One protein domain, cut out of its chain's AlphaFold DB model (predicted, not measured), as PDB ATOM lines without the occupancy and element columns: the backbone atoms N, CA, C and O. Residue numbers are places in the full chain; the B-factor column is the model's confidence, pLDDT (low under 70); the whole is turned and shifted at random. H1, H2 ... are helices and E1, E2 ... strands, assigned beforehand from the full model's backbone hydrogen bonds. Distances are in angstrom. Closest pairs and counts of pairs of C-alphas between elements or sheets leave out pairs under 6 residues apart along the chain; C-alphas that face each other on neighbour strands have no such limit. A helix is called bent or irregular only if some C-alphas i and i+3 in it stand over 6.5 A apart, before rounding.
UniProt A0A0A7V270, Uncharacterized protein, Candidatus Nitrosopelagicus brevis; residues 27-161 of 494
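AT A GLANCE: This is residues 27 to 161 of the 494 residues of an uncharacterized protein of Candidatus Nitrosopelagicus brevis (UniProt A0A0A7V270). Two strongly twisted sheets lie partly face to face as a sandwich, the branched sheet E3 E4 E5 E8 E9 over the sheet E1 E2 E6 E12. E7 and E10, nearly in line with E8 and E9, lengthen the first layer into a small third sheet with E11, while the short H1 only grazes the four-stranded sheet. The printed part has 135 residues, with twelve named strands, E1 to E12, and then one named helix, and is mostly strand. The four-stranded sheet runs E1 E2 E6 E12, antiparallel throughout; the third runs E10 E7 E11, mixed. The whole is compact, with a radius of gyration of the C-alphas of 16.3 A, and only just flat, spanning 55 by 40 by 22 A.

HOW THE PARTS SIT: In the branched sheet E3, residues 58 to 65, has E4, residues 73 to 76, and E5, residues 80 to 82, on one side, and E8, residues 108 to 113, on the other. E3 and E4 form an antiparallel hairpin, with N 64 and O 75 at 2.8 A. E3 is antiparallel to E5, with N 60 and O 80 at 2.8 A, and to E8, with N 63 and O 109 at 2.8 A. E8 and E9, residues 120 to 125, form a hairpin, with N 110 and O 123 at 2.9 A. E7, residues 101 to 105, runs on into E8 at 13 degrees, and E9 into E10, residues 128 to 132, at 19 degrees. E10 and E7 are antiparallel, with N 103 and O 130 at 2.8 A; E7 and E11, residues 141 to 144, are parallel, with N 104 and O 142 at 2.8 A. In the facing sheet E1, residues 27 to 35, and E2, residues 43 to 52, form a hairpin, with N 29 and O 49 at 2.8 A. E2 and E6, residues 86 to 91, have N 50 and O 88 at 2.9 A; E6 and E12, residues 152 to 155, have N 87 and O 154 at 2.8 A. The sandwich's facing parts are 10.5 A centre to centre, their strands at 24 degrees. H1, residues 157 to 161, is irregular, with C-alphas 158 and 161 7.2 A apart; 0 of 1 O i to N i+4 pairs and 1 of 2 O i to N i+3 pairs are within hydrogen-bond range.

IN THESE COORDINATES: E1 begins at C-alpha 27, (57.159, 53.179, -29.004), and is 24.4 A long. E2 measures 29.0 A, E3 22.6 A, E8 17.1 A and E9 16.4 A. H1 ends at C-alpha 161, (64.105, 57.701, -10.149).

THE WHOLE: The C-alphas farthest apart, of Asp 116 and Val 136, are 55.0 A apart. The printed part has no cut and no long link. Mean pLDDT of the printed part is 72.6; 44 residues are under 70, among them 133 to 142 and 154 to 161.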
ATOM      1  N   SER A  27      56.447  54.437 -29.252       77.00
ATOM      2  CA  SER A  27      57.159  53.179 -29.004       77.00
ATOM      3  C   SER A  27      56.308  52.212 -28.199       77.00
ATOM      4  O   SER A  27      55.480  52.604 -27.380       77.00
ATOM      5  N   ILE A  28      56.517  50.922 -28.459       78.81
ATOM      6  CA  ILE A  28      55.731  49.829 -27.889       78.81
ATOM      7  C   ILE A  28      56.695  48.842 -27.243       78.81
ATOM      8  O   ILE A  28      57.648  48.385 -27.881       78.81
ATOM      9  N   ASN A  29      56.429  48.483 -25.993       73.44
ATOM     10  CA  ASN A  29      57.120  47.418 -25.285       73.44
ATOM     11  C   ASN A  29      56.096  46.431 -24.721       73.44
ATOM     12  O   ASN A  29      55.235  46.813 -23.938       73.44
ATOM     13  N   SER A  30      56.203  45.169 -25.123       76.50
ATOM     14  CA  SER A  30      55.292  44.101 -24.716       76.50
ATOM     15  C   SER A  30      56.074  43.019 -23.994       76.50
ATOM     16  O   SER A  30      57.124  42.591 -24.485       76.50
ATOM     17  N   GLY A  31      55.563  42.529 -22.870       65.88
ATOM     18  CA  GLY A  31      56.266  41.503 -22.109       65.88
ATOM     19  C   GLY A  31      55.405  40.797 -21.077       65.88
ATOM     20  O   GLY A  31      54.342  41.280 -20.701       65.88
ATOM     21  N   PHE A  32      55.905  39.648 -20.627       69.00
ATOM     22  CA  PHE A  32      55.348  38.899 -19.507       69.00
ATOM     23  C   PHE A  32      56.079  39.263 -18.217       69.00
ATOM     24  O   PHE A  32      57.311  39.352 -18.203       69.00
ATOM     25  N   ILE A  33      55.325  39.433 -17.140       72.94
ATOM     26  CA  ILE A  33      55.817  39.756 -15.805       72.94
ATOM     27  C   ILE A  33      55.350  38.661 -14.857       72.94
ATOM     28  O   ILE A  33      54.182  38.286 -14.872       72.94
ATOM     29  N   ILE A  34      56.275  38.146 -14.048       70.31
ATOM     30  CA  ILE A  34      55.969  37.204 -12.971       70.31
ATOM     31  C   ILE A  34      55.875  38.004 -11.676       70.31
ATOM     32  O   ILE A  34      56.808  38.735 -11.341       70.31
ATOM     33  N   GLN A  35      54.771  37.850 -10.955       69.88
ATOM     34  CA  GLN A  35      54.556  38.464  -9.653       69.88
ATOM     35  C   GLN A  35      54.578  37.383  -8.572       69.88
ATOM     36  O   GLN A  35      53.841  36.397  -8.637       69.88
ATOM     37  N   GLU A  36      55.454  37.553  -7.584       66.19
ATOM     38  CA  GLU A  36      55.498  36.684  -6.407       66.19
ATOM     39  C   GLU A  36      54.381  37.102  -5.441       66.19
ATOM     40  O   GLU A  36      54.266  38.280  -5.102       66.19
ATOM     41  N   MET A  37      53.535  36.149  -5.036       60.25
ATOM     42  CA  MET A  37      52.452  36.377  -4.075       60.25
ATOM     43  C   MET A  37      52.519  35.352  -2.944       60.25
ATOM     44  O   MET A  37      52.668  34.152  -3.183       60.25
ATOM     45  N   ASP A  38      52.367  35.835  -1.716       55.03
ATOM     46  CA  ASP A  38      52.658  35.086  -0.492       55.03
ATOM     47  C   ASP A  38      51.689  33.910  -0.256       55.03
ATOM     48  O   ASP A  38      52.121  32.822   0.126       55.03
ATOM     49  N   GLU A  39      50.383  34.103  -0.497       51.75
ATOM     50  CA  GLU A  39      49.333  33.129  -0.132       51.75
ATOM     51  C   GLU A  39      48.687  32.390  -1.328       51.75
ATOM     52  O   GLU A  39      48.148  31.300  -1.136       51.75
ATOM     53  N   ASN A  40      48.795  32.913  -2.561       46.09
ATOM     54  CA  ASN A  40      48.105  32.384  -3.757       46.09
ATOM     55  C   ASN A  40      49.023  31.691  -4.782       46.09
ATOM     56  O   ASN A  40      48.550  31.183  -5.797       46.09
ATOM     57  N   GLY A  41      50.331  31.642  -4.518       60.75
ATOM     58  CA  GLY A  41      51.316  31.209  -5.503       60.75
ATOM     59  C   GLY A  41      51.606  32.297  -6.540       60.75
ATOM     60  O   GLY A  41      50.847  33.245  -6.723       60.75
ATOM     61  N   ASN A  42      52.757  32.181  -7.195       72.19
ATOM     62  CA  ASN A  42      53.212  33.163  -8.176       72.19
ATOM     63  C   ASN A  42      52.229  33.252  -9.353       72.19
ATOM     64  O   ASN A  42      51.732  32.224  -9.818       72.19
ATOM     65  N   THR A  43      52.001  34.452  -9.874       75.62
ATOM     66  CA  THR A  43      51.192  34.691 -11.076       75.62
ATOM     67  C   THR A  43      52.071  35.212 -12.207       75.62
ATOM     68  O   THR A  43      53.180  35.705 -11.989       75.62
ATOM     69  N   VAL A  44      51.596  35.083 -13.439       73.31
ATOM     70  CA  VAL A  44      52.200  35.682 -14.626       73.31
ATOM     71  C   VAL A  44      51.135  36.443 -15.396       73.31
ATOM     72  O   VAL A  44      50.043  35.936 -15.623       73.31
ATOM     73  N   PHE A  45      51.451  37.655 -15.823       75.88
ATOM     74  CA  PHE A  45      50.566  38.457 -16.661       75.88
ATOM     75  C   PHE A  45      51.350  39.089 -17.804       75.88
ATOM     76  O   PHE A  45      52.573  39.232 -17.735       75.88
ATOM     77  N   MET A  46      50.654  39.424 -18.885       82.25
ATOM     78  CA  MET A  46      51.223  40.149 -20.017       82.25
ATOM     79  C   MET A  46      50.842  41.620 -19.913       82.25
ATOM     80  O   MET A  46      49.768  41.948 -19.417       82.25
ATOM     81  N   GLN A  47      51.703  42.512 -20.380       80.12
ATOM     82  CA  GLN A  47      51.325  43.907 -20.553       80.12
ATOM     83  C   GLN A  47      51.913  44.503 -21.827       80.12
ATOM     84  O   GLN A  47      53.037  44.170 -22.229       80.12
ATOM     85  N   HIS A  48      51.176  45.444 -22.412       82.12
ATOM     86  CA  HIS A  48      51.694  46.385 -23.396       82.12
ATOM     87  C   HIS A  48      51.964  47.735 -22.738       82.12
ATOM     88  O   HIS A  48      51.161  48.233 -21.956       82.12
ATOM     89  N   ILE A  49      53.099  48.332 -23.081       79.81
ATOM     90  CA  ILE A  49      53.502  49.671 -22.667       79.81
ATOM     91  C   ILE A  49      53.676  50.505 -23.926       79.81
ATOM     92  O   ILE A  49      54.546  50.205 -24.748       79.81
ATOM     93  N   LEU A  50      52.873  51.553 -24.068       83.69
ATOM     94  CA  LEU A  50      53.001  52.536 -25.136       83.69
ATOM     95  C   LEU A  50      53.613  53.809 -24.556       83.69
ATOM     96  O   LEU A  50      53.141  54.324 -23.543       83.69
ATOM     97  N   ALA A  51      54.660  54.318 -25.198       76.12
ATOM     98  CA  ALA A  51      55.303  55.573 -24.832       76.12
ATOM     99  C   ALA A  51      55.232  56.566 -25.990       76.12
ATOM    100  O   ALA A  51      55.426  56.212 -27.154       76.12
ATOM    101  N   ASN A  52      54.957  57.821 -25.649       76.88
ATOM    102  CA  ASN A  52      54.903  58.920 -26.598       76.88
ATOM    103  C   ASN A  52      56.298  59.503 -26.833       76.88
ATOM    104  O   ASN A  52      56.811  60.274 -26.020       76.88
ATOM    105  N   ASP A  53      56.877  59.154 -27.982       71.00
ATOM    106  CA  ASP A  53      58.191  59.630 -28.418       71.00
ATOM    107  C   ASP A  53      58.099  60.881 -29.309       71.00
ATOM    108  O   ASP A  53      59.124  61.463 -29.668       71.00
ATOM    109  N   TYR A  54      56.884  61.316 -29.664       67.19
ATOM    110  CA  TYR A  54      56.673  62.432 -30.584       67.19
ATOM    111  C   TYR A  54      56.923  63.801 -29.956       67.19
ATOM    112  O   TYR A  54      57.304  64.746 -30.646       67.19
ATOM    113  N   GLY A  55      56.709  63.930 -28.648       56.12
ATOM    114  CA  GLY A  55      56.917  65.198 -27.947       56.12
ATOM    115  C   GLY A  55      55.641  66.001 -27.670       56.12
ATOM    116  O   GLY A  55      55.719  67.003 -26.966       56.12
ATOM    117  N   ILE A  56      54.479  65.580 -28.182       60.19
ATOM    118  CA  ILE A  56      53.196  66.293 -28.031       60.19
ATOM    119  C   ILE A  56      52.163  65.341 -27.428       60.19
ATOM    120  O   ILE A  56      52.056  64.222 -27.926       60.19
ATOM    121  N   PRO A  57      51.392  65.746 -26.398       64.56
ATOM    122  CA  PRO A  57      50.337  64.910 -25.838       64.56
ATOM    123  C   PRO A  57      49.328  64.499 -26.904       64.56
ATOM    124  O   PRO A  57      48.903  65.322 -27.713       64.56
ATOM    125  N   MET A  58      48.930  63.238 -26.871       77.44
ATOM    126  CA  MET A  58      48.061  62.651 -27.881       77.44
ATOM    127  C   MET A  58      47.026  61.759 -27.216       77.44
ATOM    128  O   MET A  58      47.340  61.048 -26.261       77.44
ATOM    129  N   ASP A  59      45.799  61.828 -27.717       84.56
ATOM    130  CA  ASP A  59      44.707  60.988 -27.244       84.56
ATOM    131  C   ASP A  59      44.801  59.636 -27.956       84.56
ATOM    132  O   ASP A  59      44.828  59.566 -29.188       84.56
ATOM    133  N   ILE A  60      44.915  58.577 -27.164       85.69
ATOM    134  CA  ILE A  60      45.039  57.199 -27.625       85.69
ATOM    135  C   ILE A  60      43.797  56.450 -27.180       85.69
ATOM    136  O   ILE A  60      43.484  56.392 -25.992       85.69
ATOM    137  N   THR A  61      43.110  55.850 -28.138       92.62
ATOM    138  CA  THR A  61      41.994  54.944 -27.877       92.62
ATOM    139  C   THR A  61      42.504  53.520 -28.006       92.62
ATOM    140  O   THR A  61      43.187  53.199 -28.976       92.62
ATOM    141  N   VAL A  62      42.221  52.682 -27.012       91.75
ATOM    142  CA  VAL A  62      42.595  51.265 -27.031       91.75
ATOM    143  C   VAL A  62      41.332  50.435 -27.155       91.75
ATOM    144  O   VAL A  62      40.344  50.717 -26.485       91.75
ATOM    145  N   SER A  63      41.381  49.407 -27.988       88.12
ATOM    146  CA  SER A  63      40.264  48.503 -28.227       88.12
ATOM    147  C   SER A  63      40.702  47.060 -27.996       88.12
ATOM    148  O   SER A  63      41.752  46.637 -28.497       88.12
ATOM    149  N   SER A  64      39.909  46.323 -27.221       86.19
ATOM    150  CA  SER A  64      40.072  44.889 -27.001       86.19
ATOM    151  C   SER A  64      39.346  44.098 -28.085       86.19
ATOM    152  O   SER A  64      38.503  44.622 -28.824       86.19
ATOM    153  N   PHE A  65      39.686  42.821 -28.204       73.81
ATOM    154  CA  PHE A  65      39.126  41.942 -29.220       73.81
ATOM    155  C   PHE A  65      38.356  40.809 -28.577       73.81
ATOM    156  O   PHE A  65      38.767  40.265 -27.564       73.81
ATOM    157  N   GLN A  66      37.277  40.389 -29.230       65.88
ATOM    158  CA  GLN A  66      36.428  39.325 -28.699       65.88
ATOM    159  C   GLN A  66      37.159  37.979 -28.688       65.88
ATOM    160  O   GLN A  66      36.916  37.124 -27.839       65.88
ATOM    161  N   SER A  67      38.052  37.773 -29.657       62.34
ATOM    162  CA  SER A  67      38.969  36.645 -29.666       62.34
ATOM    163  C   SER A  67      40.200  36.936 -30.522       62.34
ATOM    164  O   SER A  67      40.292  37.938 -31.229       62.34
ATOM    165  N   ALA A  68      41.170  36.026 -30.474       54.88
ATOM    166  CA  ALA A  68      42.417  36.169 -31.209       54.88
ATOM    167  C   ALA A  68      42.286  35.819 -32.704       54.88
ATOM    168  O   ALA A  68      43.206  36.102 -33.478       54.88
ATOM    169  N   ASP A  69      41.163  35.201 -33.077       46.53
ATOM    170  CA  ASP A  69      40.894  34.653 -34.411       46.53
ATOM    171  C   ASP A  69      39.772  35.441 -35.107       46.53
ATOM    172  O   ASP A  69      39.792  35.642 -36.322       46.53
ATOM    173  N   PHE A  70      38.848  36.003 -34.324       47.50
ATOM    174  CA  PHE A  70      37.874  36.984 -34.772       47.50
ATOM    175  C   PHE A  70      38.399  38.373 -34.405       47.50
ATOM    176  O   PHE A  70      38.239  38.817 -33.273       47.50
ATOM    177  N   GLN A  71      38.998  39.073 -35.381       60.34
ATOM    178  CA  GLN A  71      39.440  40.477 -35.276       60.34
ATOM    179  C   GLN A  71      38.257  41.460 -35.152       60.34
ATOM    180  O   GLN A  71      38.189  42.496 -35.811       60.34
ATOM    181  N   LYS A  72      37.275  41.109 -34.331       63.84
ATOM    182  CA  LYS A  72      36.131  41.924 -33.993       63.84
ATOM    183  C   LYS A  72      36.430  42.600 -32.666       63.84
ATOM    184  O   LYS A  72      36.694  41.925 -31.672       63.84
ATOM    185  N   ILE A  73      36.371  43.924 -32.688       74.94
ATOM    186  CA  ILE A  73      36.474  44.736 -31.484       74.94
ATOM    187  C   ILE A  73      35.314  44.364 -30.555       74.94
ATOM    188  O   ILE A  73      34.155  44.375 -30.984       74.94
ATOM    189  N   ASP A  74      35.647  43.998 -29.321       76.00
ATOM    190  CA  ASP A  74      34.678  43.667 -28.273       76.00
ATOM    191  C   ASP A  74      34.343  44.907 -27.453       76.00
ATOM    192  O   ASP A  74      33.186  45.326 -27.374       76.00
ATOM    193  N   GLN A  75      35.386  45.560 -26.940       86.25
ATOM    194  CA  GLN A  75      35.280  46.774 -26.155       86.25
ATOM    195  C   GLN A  75      36.215  47.851 -26.707       86.25
ATOM    196  O   GLN A  75      37.365  47.587 -27.050       86.25
ATOM    197  N   VAL A  76      35.716  49.085 -26.770       91.06
ATOM    198  CA  VAL A  76      36.518  50.285 -27.034       91.06
ATOM    199  C   VAL A  76      36.638  51.036 -25.715       91.06
ATOM    200  O   VAL A  76      35.620  51.368 -25.106       91.06
ATOM    201  N   CYS A  77      37.862  51.270 -25.256       90.44
ATOM    202  CA  CYS A  77      38.118  51.984 -24.013       90.44
ATOM    203  C   CYS A  77      37.946  53.496 -24.197       90.44
ATOM    204  O   CYS A  77      38.056  54.023 -25.304       90.44
ATOM    205  N   GLU A  78      37.721  54.212 -23.095       90.00
ATOM    206  CA  GLU A  78      37.708  55.676 -23.122       90.00
ATOM    207  C   GLU A  78      39.082  56.222 -23.561       90.00
ATOM    208  O   GLU A  78      40.109  55.720 -23.080       90.00
ATOM    209  N   PRO A  79      39.129  57.247 -24.437       88.88
ATOM    210  CA  PRO A  79      40.382  57.820 -24.912       88.88
ATOM    211  C   PRO A  79      41.277  58.284 -23.759       88.88
ATOM    212  O   PRO A  79      40.873  59.076 -22.905       88.88
ATOM    213  N   GLN A  80      42.518  57.811 -23.762       81.25
ATOM    214  CA  GLN A  80      43.526  58.137 -22.763       81.25
ATOM    215  C   GLN A  80      44.499  59.167 -23.318       81.25
ATOM    216  O   GLN A  80      45.099  58.976 -24.377       81.25
ATOM    217  N   LYS A  81      44.714  60.251 -22.577       79.19
ATOM    218  CA  LYS A  81      45.679  61.276 -22.971       79.19
ATOM    219  C   LYS A  81      47.095  60.849 -22.588       79.19
ATOM    220  O   LYS A  81      47.457  60.871 -21.412       79.19
ATOM    221  N   LEU A  82      47.914  60.493 -23.577       75.88
ATOM    222  CA  LEU A  82      49.293  60.057 -23.369       75.88
ATOM    223  C   LEU A  82      50.288  61.207 -23.556       75.88
ATOM    224  O   LEU A  82      50.596  61.645 -24.669       75.88
ATOM    225  N   PHE A  83      50.838  61.665 -22.437       66.81
ATOM    226  CA  PHE A  83      51.944  62.618 -22.398       66.81
ATOM    227  C   PHE A  83      53.291  61.905 -22.584       66.81
ATOM    228  O   PHE A  83      53.420  60.708 -22.359       66.81
ATOM    229  N   THR A  84      54.325  62.653 -22.951       60.72
ATOM    230  CA  THR A  84      55.671  62.138 -23.276       60.72
ATOM    231  C   THR A  84      56.420  61.545 -22.085       60.72
ATOM    232  O   THR A  84      57.222  60.628 -22.230       60.72
ATOM    233  N   ASN A  85      56.154  62.059 -20.884       47.72
ATOM    234  CA  ASN A  85      56.700  61.550 -19.626       47.72
ATOM    235  C   ASN A  85      55.864  60.411 -19.025       47.72
ATOM    236  O   ASN A  85      56.235  59.859 -17.989       47.72
ATOM    237  N   HIS A  86      54.743  60.072 -19.654       63.78
ATOM    238  CA  HIS A  86      53.868  59.003 -19.223       63.78
ATOM    239  C   HIS A  86      53.985  57.803 -20.163       63.78
ATOM    240  O   HIS A  86      54.472  57.891 -21.291       63.78
ATOM    241  N   ILE A  87      53.549  56.662 -19.659       73.12
ATOM    242  CA  ILE A  87      53.289  55.462 -20.433       73.12
ATOM    243  C   ILE A  87      51.828  55.087 -20.274       73.12
ATOM    244  O   ILE A  87      51.261  55.203 -19.188       73.12
ATOM    245  N   LEU A  88      51.243  54.607 -21.359       83.88
ATOM    246  CA  LEU A  88      49.972  53.909 -21.327       83.88
ATOM    247  C   LEU A  88      50.270  52.431 -21.101       83.88
ATOM    248  O   LEU A  88      51.026  51.830 -21.870       83.88
ATOM    249  N   VAL A  89      49.710  51.867 -20.038       80.81
ATOM    250  CA  VAL A  89      49.859  50.461 -19.674       80.81
ATOM    251  C   VAL A  89      48.542  49.752 -19.946       80.81
ATOM    252  O   VAL A  89      47.486  50.191 -19.499       80.81
ATOM    253  N   ILE A  90      48.627  48.653 -20.688       86.75
ATOM    254  CA  ILE A  90      47.512  47.756 -20.996       86.75
ATOM    255  C   ILE A  90      47.851  46.408 -20.344       86.75
ATOM    256  O   ILE A  90      48.573  45.610 -20.958       86.75
ATOM    257  N   PRO A  91      47.450  46.183 -19.081       86.25
ATOM    258  CA  PRO A  91      47.722  44.943 -18.368       86.25
ATOM    259  C   PRO A  91      46.642  43.896 -18.659       86.25
ATOM    260  O   PRO A  91      45.447  44.160 -18.563       86.25
ATOM    261  N   TYR A  92      47.071  42.684 -18.991       88.06
ATOM    262  CA  TYR A  92      46.183  41.539 -19.167       88.06
ATOM    263  C   TYR A  92      45.907  40.887 -17.820       88.06
ATOM    264  O   TYR A  92      46.716  40.986 -16.891       88.06
ATOM    265  N   GLN A  93      44.787  40.175 -17.729       89.62
ATOM    266  CA  GLN A  93      44.431  39.447 -16.517       89.62
ATOM    267  C   GLN A  93      45.546  38.461 -16.102       89.62
ATOM    268  O   GLN A  93      46.125  37.771 -16.950       89.62
ATOM    269  N   PRO A  94      45.885  38.388 -14.803       83.81
ATOM    270  CA  PRO A  94      46.954  37.526 -14.322       83.81
ATOM    271  C   PRO A  94      46.551  36.053 -14.315       83.81
ATOM    272  O   PRO A  94      45.452  35.688 -13.913       83.81
ATOM    273  N   VAL A  95      47.501  35.201 -14.695       77.62
ATOM    274  CA  VAL A  95      47.368  33.744 -14.726       77.62
ATOM    275  C   VAL A  95      48.189  33.132 -13.585       77.62
ATOM    276  O   VAL A  95      49.404  33.354 -13.526       77.62
ATOM    277  N   PRO A  96      47.595  32.350 -12.671       80.88
ATOM    278  CA  PRO A  96      48.349  31.641 -11.638       80.88
ATOM    279  C   PRO A  96      49.317  30.610 -12.234       80.88
ATOM    280  O   PRO A  96      48.937  29.791 -13.064       80.88
ATOM    281  N   LEU A  97      50.571  30.569 -11.767       74.50
ATOM    282  CA  LEU A  97      51.562  29.592 -12.252       74.50
ATOM    283  C   LEU A  97      51.213  28.141 -11.885       74.50
ATOM    284  O   LEU A  97      51.757  27.211 -12.478       74.50
ATOM    285  N   SER A  98      50.320  27.937 -10.914       74.44
ATOM    286  CA  SER A  98      49.747  26.628 -10.590       74.44
ATOM    287  C   SER A  98      48.724  26.144 -11.619       74.44
ATOM    288  O   SER A  98      48.449  24.946 -11.680       74.44
ATOM    289  N   GLU A  99      48.153  27.049 -12.415       72.19
ATOM    290  CA  GLU A  99      47.183  26.733 -13.459       72.19
ATOM    291  C   GLU A  99      47.925  26.406 -14.756       72.19
ATOM    292  O   GLU A  99      48.082  27.226 -15.663       72.19
ATOM    293  N   LEU A 100      48.433  25.175 -14.829       73.56
ATOM    294  CA  LEU A 100      49.102  24.665 -16.024       73.56
ATOM    295  C   LEU A 100      48.134  24.663 -17.212       73.56
ATOM    296  O   LEU A 100      46.996  24.203 -17.112       73.56
ATOM    297  N   GLY A 101      48.589  25.168 -18.351       63.41
ATOM    298  CA  GLY A 101      47.740  25.381 -19.509       63.41
ATOM    299  C   GLY A 101      48.420  26.162 -20.623       63.41
ATOM    300  O   GLY A 101      49.548  26.652 -20.500       63.41
ATOM    301  N   ARG A 102      47.711  26.257 -21.746       64.25
ATOM    302  CA  ARG A 102      48.054  27.158 -22.844       64.25
ATOM    303  C   ARG A 102      47.192  28.396 -22.700       64.25
ATOM    304  O   ARG A 102      45.987  28.280 -22.538       64.25
ATOM    305  N   TYR A 103      47.797  29.562 -22.801       73.69
ATOM    306  CA  TYR A 103      47.105  30.835 -22.711       73.69
ATOM    307  C   TYR A 103      47.415  31.658 -23.954       73.69
ATOM    308  O   TYR A 103      48.565  31.707 -24.399       73.69
ATOM    309  N   VAL A 104      46.395  32.290 -24.521       73.00
ATOM    310  CA  VAL A 104      46.511  33.229 -25.637       73.00
ATOM    311  C   VAL A 104      46.075  34.588 -25.134       73.00
ATOM    312  O   VAL A 104      44.897  34.819 -24.886       73.00
ATOM    313  N   MET A 105      47.038  35.489 -25.010       80.88
ATOM    314  CA  MET A 105      46.773  36.897 -24.774       80.88
ATOM    315  C   MET A 105      46.184  37.474 -26.061       80.88
ATOM    316  O   MET A 105      46.842  37.422 -27.110       80.88
ATOM    317  N   LEU A 106      44.943  37.955 -25.992       80.88
ATOM    318  CA  LEU A 106      44.220  38.508 -27.135       80.88
ATOM    319  C   LEU A 106      44.967  39.710 -27.735       80.88
ATOM    320  O   LEU A 106      45.748  40.351 -27.037       80.88
ATOM    321  N   PRO A 107      44.824  40.002 -29.038       79.81
ATOM    322  CA  PRO A 107      45.408  41.206 -29.620       79.81
ATOM    323  C   PRO A 107      44.747  42.471 -29.051       79.81
ATOM    324  O   PRO A 107      43.691  42.401 -28.432       79.81
ATOM    325  N   ALA A 108      45.352  43.629 -29.303       85.38
ATOM    326  CA  ALA A 108      44.795  44.932 -28.945       85.38
ATOM    327  C   ALA A 108      45.036  45.937 -30.080       85.38
ATOM    328  O   ALA A 108      46.020  45.836 -30.815       85.38
ATOM    329  N   LEU A 109      44.142  46.905 -30.251       86.62
ATOM    330  CA  LEU A 109      44.270  47.961 -31.258       86.62
ATOM    331  C   LEU A 109      44.435  49.293 -30.539       86.62
ATOM    332  O   LEU A 109      43.638  49.610 -29.666       86.62
ATOM    333  N   ALA A 110      45.463  50.057 -30.897       86.56
ATOM    334  CA  ALA A 110      45.656  51.416 -30.414       86.56
ATOM    335  C   ALA A 110      45.491  52.405 -31.572       86.56
ATOM    336  O   ALA A 110      46.227  52.342 -32.557       86.56
ATOM    337  N   GLU A 111      44.547  53.325 -31.441       88.88
ATOM    338  CA  GLU A 111      44.178  54.314 -32.452       88.88
ATOM    339  C   GLU A 111      44.499  55.716 -31.931       88.88
ATOM    340  O   GLU A 111      44.225  56.043 -30.773       88.88
ATOM    341  N   PHE A 112      45.105  56.552 -32.769       87.44
ATOM    342  CA  PHE A 112      45.480  57.920 -32.413       87.44
ATOM    343  C   PHE A 112      45.586  58.797 -33.657       87.44
ATOM    344  O   PHE A 112      45.768  58.316 -34.771       87.44
ATOM    345  N   GLN A 113      45.517  60.112 -33.473       85.06
ATOM    346  CA  GLN A 113      45.740  61.054 -34.567       85.06
ATOM    347  C   GLN A 113      47.197  61.495 -34.607       85.06
ATOM    348  O   GLN A 113      47.791  61.836 -33.582       85.06
ATOM    349  N   HIS A 114      47.769  61.539 -35.808       81.69
ATOM    350  CA  HIS A 114      49.071  62.133 -36.027       81.69
ATOM    351  C   HIS A 114      49.018  63.610 -35.595       81.69
ATOM    352  O   HIS A 114      48.230  64.381 -36.145       81.69
ATOM    353  N   PRO A 115      49.881  64.051 -34.670       70.88
ATOM    354  CA  PRO A 115      49.804  65.393 -34.082       70.88
ATOM    355  C   PRO A 115      49.953  66.538 -35.102       70.88
ATOM    356  O   PRO A 115      49.243  67.533 -34.998       70.88
ATOM    357  N   ASP A 116      50.812  66.388 -36.119       75.81
ATOM    358  CA  ASP A 116      50.992  67.436 -37.142       75.81
ATOM    359  C   ASP A 116      50.023  67.361 -38.333       75.81
ATOM    360  O   ASP A 116      49.651  68.396 -38.888       75.81
ATOM    361  N   THR A 117      49.652  66.158 -38.782       81.31
ATOM    362  CA  THR A 117      48.842  65.975 -40.001       81.31
ATOM    363  C   THR A 117      47.365  65.730 -39.708       81.31
ATOM    364  O   THR A 117      46.556  65.793 -40.633       81.31
ATOM    365  N   SER A 118      47.015  65.459 -38.446       79.56
ATOM    366  CA  SER A 118      45.689  65.002 -38.006       79.56
ATOM    367  C   SER A 118      45.194  63.753 -38.748       79.56
ATOM    368  O   SER A 118      43.994  63.504 -38.819       79.56
ATOM    369  N   GLU A 119      46.112  62.981 -39.333       83.88
ATOM    370  CA  GLU A 119      45.819  61.700 -39.970       83.88
ATOM    371  C   GLU A 119      45.556  60.643 -38.894       83.88
ATOM    372  O   GLU A 119      46.315  60.550 -37.933       83.88
ATOM    373  N   GLU A 120      44.491  59.859 -39.037       82.75
ATOM    374  CA  GLU A 120      44.216  58.738 -38.135       82.75
ATOM    375  C   GLU A 120      45.228  57.615 -38.382       82.75
ATOM    376  O   GLU A 120      45.471  57.204 -39.518       82.75
ATOM    377  N   LEU A 121      45.851  57.156 -37.303       83.12
ATOM    378  CA  LEU A 121      46.867  56.122 -37.297       83.12
ATOM    379  C   LEU A 121      46.462  55.009 -36.341       83.12
ATOM    380  O   LEU A 121      45.940  55.244 -35.253       83.12
ATOM    381  N   GLU A 122      46.776  53.788 -36.753       84.94
ATOM    382  CA  GLU A 122      46.405  52.572 -36.047       84.94
ATOM    383  C   GLU A 122      47.651  51.723 -35.782       84.94
ATOM    384  O   GLU A 122      48.509  51.527 -36.651       84.94
ATOM    385  N   ILE A 123      47.750  51.195 -34.567       80.94
ATOM    386  CA  ILE A 123      48.778  50.255 -34.137       80.94
ATOM    387  C   ILE A 123      48.090  48.969 -33.703       80.94
ATOM    388  O   ILE A 123      47.398  48.921 -32.690       80.94
ATOM    389  N   TYR A 124      48.352  47.900 -34.448       81.06
ATOM    390  CA  TYR A 124      47.888  46.564 -34.104       81.06
ATOM    391  C   TYR A 124      48.901  45.847 -33.197       81.06
ATOM    392  O   TYR A 124      49.996  45.466 -33.634       81.06
ATOM    393  N   LEU A 125      48.534  45.654 -31.932       80.19
ATOM    394  CA  LEU A 125      49.279  44.891 -30.934       80.19
ATOM    395  C   LEU A 125      48.939  43.405 -31.097       80.19
ATOM    396  O   LEU A 125      47.785  42.986 -31.049       80.19
ATOM    397  N   LYS A 126      49.967  42.599 -31.373       75.62
ATOM    398  CA  LYS A 126      49.811  41.189 -31.760       75.62
ATOM    399  C   LYS A 126      49.420  40.311 -30.568       75.62
ATOM    400  O   LYS A 126      49.806  40.609 -29.447       75.62
ATOM    401  N   LYS A 127      48.770  39.172 -30.846       76.50
ATOM    402  CA  LYS A 127      48.516  38.119 -29.849       76.50
ATOM    403  C   LYS A 127      49.811  37.477 -29.338       76.50
ATOM    404  O   LYS A 127      50.775  37.340 -30.099       76.50
ATOM    405  N   TYR A 128      49.819  37.047 -28.076       73.62
ATOM    406  CA  TYR A 128      50.951  36.357 -27.440       73.62
ATOM    407  C   TYR A 128      50.523  35.020 -26.845       73.62
ATOM    408  O   TYR A 128      49.471  34.922 -26.228       73.62
ATOM    409  N   ASN A 129      51.375  34.003 -26.973       72.31
ATOM    410  CA  ASN A 129      51.113  32.673 -26.425       72.31
ATOM    411  C   ASN A 129      51.974  32.433 -25.182       72.31
ATOM    412  O   ASN A 129      53.186  32.665 -25.215       72.31
ATOM    413  N   LEU A 130      51.367  31.907 -24.123       73.69
ATOM    414  CA  LEU A 130      52.022  31.484 -22.891       73.69
ATOM    415  C   LEU A 130      51.729  29.998 -22.651       73.69
ATOM    416  O   LEU A 130      50.589  29.554 -22.750       73.69
ATOM    417  N   LEU A 131      52.766  29.218 -22.348       73.88
ATOM    418  CA  LEU A 131      52.651  27.802 -22.004       73.88
ATOM    419  C   LEU A 131      53.178  27.593 -20.587       73.88
ATOM    420  O   LEU A 131      54.359  27.828 -20.332       73.88
ATOM    421  N   LEU A 132      52.306  27.114 -19.706       70.44
ATOM    422  CA  LEU A 132      52.639  26.652 -18.364       70.44
ATOM    423  C   LEU A 132      52.469  25.130 -18.350       70.44
ATOM    424  O   LEU A 132      51.355  24.641 -18.497       70.44
ATOM    425  N   ASP A 133      53.566  24.382 -18.255       67.44
ATOM    426  CA  ASP A 133      53.567  22.924 -18.433       67.44
ATOM    427  C   ASP A 133      54.521  22.249 -17.433       67.44
ATOM    428  O   ASP A 133      55.598  22.773 -17.133       67.44
ATOM    429  N   ASP A 134      54.124  21.078 -16.935       66.81
ATOM    430  CA  ASP A 134      54.926  20.184 -16.090       66.81
ATOM    431  C   ASP A 134      55.607  19.050 -16.884       66.81
ATOM    432  O   ASP A 134      56.350  18.240 -16.322       66.81
ATOM    433  N   GLY A 135      55.391  19.010 -18.201       54.16
ATOM    434  CA  GLY A 135      55.940  18.042 -19.145       54.16
ATOM    435  C   GLY A 135      55.065  16.806 -19.362       54.16
ATOM    436  O   GLY A 135      55.479  15.909 -20.103       54.16
ATOM    437  N   VAL A 136      53.888  16.724 -18.732       51.69
ATOM    438  CA  VAL A 136      52.961  15.584 -18.842       51.69
ATOM    439  C   VAL A 136      51.570  16.024 -19.306       51.69
ATOM    440  O   VAL A 136      50.907  15.249 -19.996       51.69
ATOM    441  N   ASN A 137      51.144  17.256 -19.005       45.53
ATOM    442  CA  ASN A 137      49.834  17.783 -19.386       45.53
ATOM    443  C   ASN A 137      49.927  19.217 -19.925       45.53
ATOM    444  O   ASN A 137      50.085  20.168 -19.167       45.53
ATOM    445  N   ALA A 138      49.682  19.388 -21.225       48.06
ATOM    446  CA  ALA A 138      49.315  20.687 -21.775       48.06
ATOM    447  C   ALA A 138      47.794  20.699 -21.974       48.06
ATOM    448  O   ALA A 138      47.293  20.056 -22.895       48.06
ATOM    449  N   GLY A 139      47.072  21.365 -21.069       47.12
ATOM    450  CA  GLY A 139      45.616  21.523 -21.126       47.12
ATOM    451  C   GLY A 139      45.124  22.355 -22.319       47.12
ATOM    452  O   GLY A 139      45.862  22.634 -23.267       47.12
ATOM    453  N   PHE A 140      43.853  22.755 -22.266       47.97
ATOM    454  CA  PHE A 140      43.203  23.564 -23.298       47.97
ATOM    455  C   PHE A 140      43.768  24.991 -23.374       47.97
ATOM    456  O   PHE A 140      44.332  25.504 -22.405       47.97
ATOM    457  N   THR A 141      43.622  25.612 -24.548       57.19
ATOM    458  CA  THR A 141      44.012  27.004 -24.778       57.19
ATOM    459  C   THR A 141      42.951  27.941 -24.214       57.19
ATOM    460  O   THR A 141      41.811  27.912 -24.662       57.19
ATOM    461  N   GLN A 142      43.331  28.777 -23.257       64.31
ATOM    462  CA  GLN A 142      42.477  29.793 -22.652       64.31
ATOM    463  C   GLN A 142      42.826  31.165 -23.226       64.31
ATOM    464  O   GLN A 142      43.999  31.535 -23.288       64.31
ATOM    465  N   SER A 143      41.827  31.927 -23.661       72.56
ATOM    466  CA  SER A 143      42.026  33.328 -24.018       72.56
ATOM    467  C   SER A 143      42.106  34.177 -22.758       72.56
ATOM    468  O   SER A 143      41.286  34.028 -21.856       72.56
ATOM    469  N   VAL A 144      43.068  35.086 -22.724       79.25
ATOM    470  CA  VAL A 144      43.240  36.064 -21.656       79.25
ATOM    471  C   VAL A 144      43.185  37.434 -22.307       79.25
ATOM    472  O   VAL A 144      43.894  37.677 -23.285       79.25
ATOM    473  N   ASP A 145      42.344  38.313 -21.779       87.06
ATOM    474  CA  ASP A 145      42.193  39.681 -22.270       87.06
ATOM    475  C   ASP A 145      42.507  40.698 -21.166       87.06
ATOM    476  O   ASP A 145      42.707  40.340 -19.999       87.06
ATOM    477  N   PHE A 146      42.588  41.966 -21.545       85.94
ATOM    478  CA  PHE A 146      42.636  43.096 -20.626       85.94
ATOM    479  C   PHE A 146      41.233  43.681 -20.423       85.94
ATOM    480  O   PHE A 146      40.360  43.557 -21.277       85.94
ATOM    481  N   SER A 147      41.017  44.343 -19.287       90.00
ATOM    482  CA  SER A 147      39.811  45.142 -19.052       90.00
ATOM    483  C   SER A 147      40.102  46.607 -19.352       90.00
ATOM    484  O   SER A 147      41.148  47.115 -18.947       90.00
ATOM    485  N   CYS A 148      39.169  47.323 -19.984       83.12
ATOM    486  CA  CYS A 148      39.304  48.774 -20.144       83.12
ATOM    487  C   CYS A 148      39.393  49.525 -18.807       83.12
ATOM    488  O   CYS A 148      40.019  50.581 -18.764       83.12
ATOM    489  N   ASP A 149      38.817  48.980 -17.730       88.25
ATOM    490  CA  ASP A 149      38.913  49.569 -16.385       88.25
ATOM    491  C   ASP A 149      40.335  49.470 -15.805       88.25
ATOM    492  O   ASP A 149      40.715  50.271 -14.950       88.25
ATOM    493  N   ASP A 150      41.130  48.515 -16.301       85.19
ATOM    494  CA  ASP A 150      42.509  48.269 -15.876       85.19
ATOM    495  C   ASP A 150      43.539  48.929 -16.808       85.19
ATOM    496  O   ASP A 150      44.738  48.868 -16.545       85.19
ATOM    497  N   VAL A 151      43.111  49.572 -17.901       83.56
ATOM    498  CA  VAL A 151      44.004  50.365 -18.757       83.56
ATOM    499  C   VAL A 151      44.257  51.708 -18.086       83.56
ATOM    500  O   VAL A 151      43.334  52.479 -17.837       83.56
ATOM    501  N   TYR A 152      45.523  52.026 -17.827       77.88
ATOM    502  CA  TYR A 152      45.878  53.258 -17.129       77.88
ATOM    503  C   TYR A 152      47.110  53.937 -17.711       77.88
ATOM    504  O   TYR A 152      48.008  53.321 -18.288       77.88
ATOM    505  N   VAL A 153      47.166  55.249 -17.510       74.25
ATOM    506  CA  VAL A 153      48.344  56.061 -17.791       74.25
ATOM    507  C   VAL A 153      49.104  56.257 -16.486       74.25
ATOM    508  O   VAL A 153      48.544  56.719 -15.494       74.25
ATOM    509  N   THR A 154      50.387  55.911 -16.477       61.09
ATOM    510  CA  THR A 154      51.276  56.141 -15.331       61.09
ATOM    511  C   THR A 154      52.549  56.838 -15.775       61.09
ATOM    512  O   THR A 154      52.845  56.931 -16.968       61.09
ATOM    513  N   MET A 155      53.315  57.363 -14.827       51.72
ATOM    514  CA  MET A 155      54.598  57.966 -15.143       51.72
ATOM    515  C   MET A 155      55.558  56.895 -15.663       51.72
ATOM    516  O   MET A 155      55.604  55.777 -15.158       51.72
ATOM    517  N   ASN A 156      56.314  57.215 -16.708       55.34
ATOM    518  CA  ASN A 156      57.251  56.258 -17.276       55.34
ATOM    519  C   ASN A 156      58.394  56.003 -16.270       55.34
ATOM    520  O   ASN A 156      59.048  56.971 -15.879       55.34
ATOM    521  N   PRO A 157      58.688  54.738 -15.891       49.00
ATOM    522  CA  PRO A 157      59.731  54.387 -14.923       49.00
ATOM    523  C   PRO A 157      61.125  54.919 -15.260       49.00
ATOM    524  O   PRO A 157      61.963  55.128 -14.385       49.00
ATOM    525  N   ARG A 158      61.378  55.228 -16.540       46.12
ATOM    526  CA  ARG A 158      62.581  55.964 -16.968       46.12
ATOM    527  C   ARG A 158      62.738  57.325 -16.281       46.12
ATOM    528  O   ARG A 158      63.848  57.848 -16.253       46.12
ATOM    529  N   TYR A 159      61.654  57.871 -15.745       40.50
ATOM    530  CA  TYR A 159      61.600  59.102 -14.970       40.50
ATOM    531  C   TYR A 159      61.257  58.856 -13.490       40.50
ATOM    532  O   TYR A 159      61.209  59.817 -12.742       40.50
ATOM    533  N   GLU A 160      61.039  57.618 -13.031       35.62
ATOM    534  CA  GLU A 160      60.589  57.305 -11.657       35.62
ATOM    535  C   GLU A 160      61.691  57.513 -10.610       35.62
ATOM    536  O   GLU A 160      61.437  58.055  -9.542       35.62
ATOM    537  N   HIS A 161      62.957  57.282 -10.970       35.09
ATOM    538  CA  HIS A 161      64.105  57.701 -10.149       35.09
ATOM    539  C   HIS A 161      64.404  59.209 -10.204       35.09
ATOM    540  O   HIS A 161      65.428  59.652  -9.682       35.09
TER     541      HIS A 161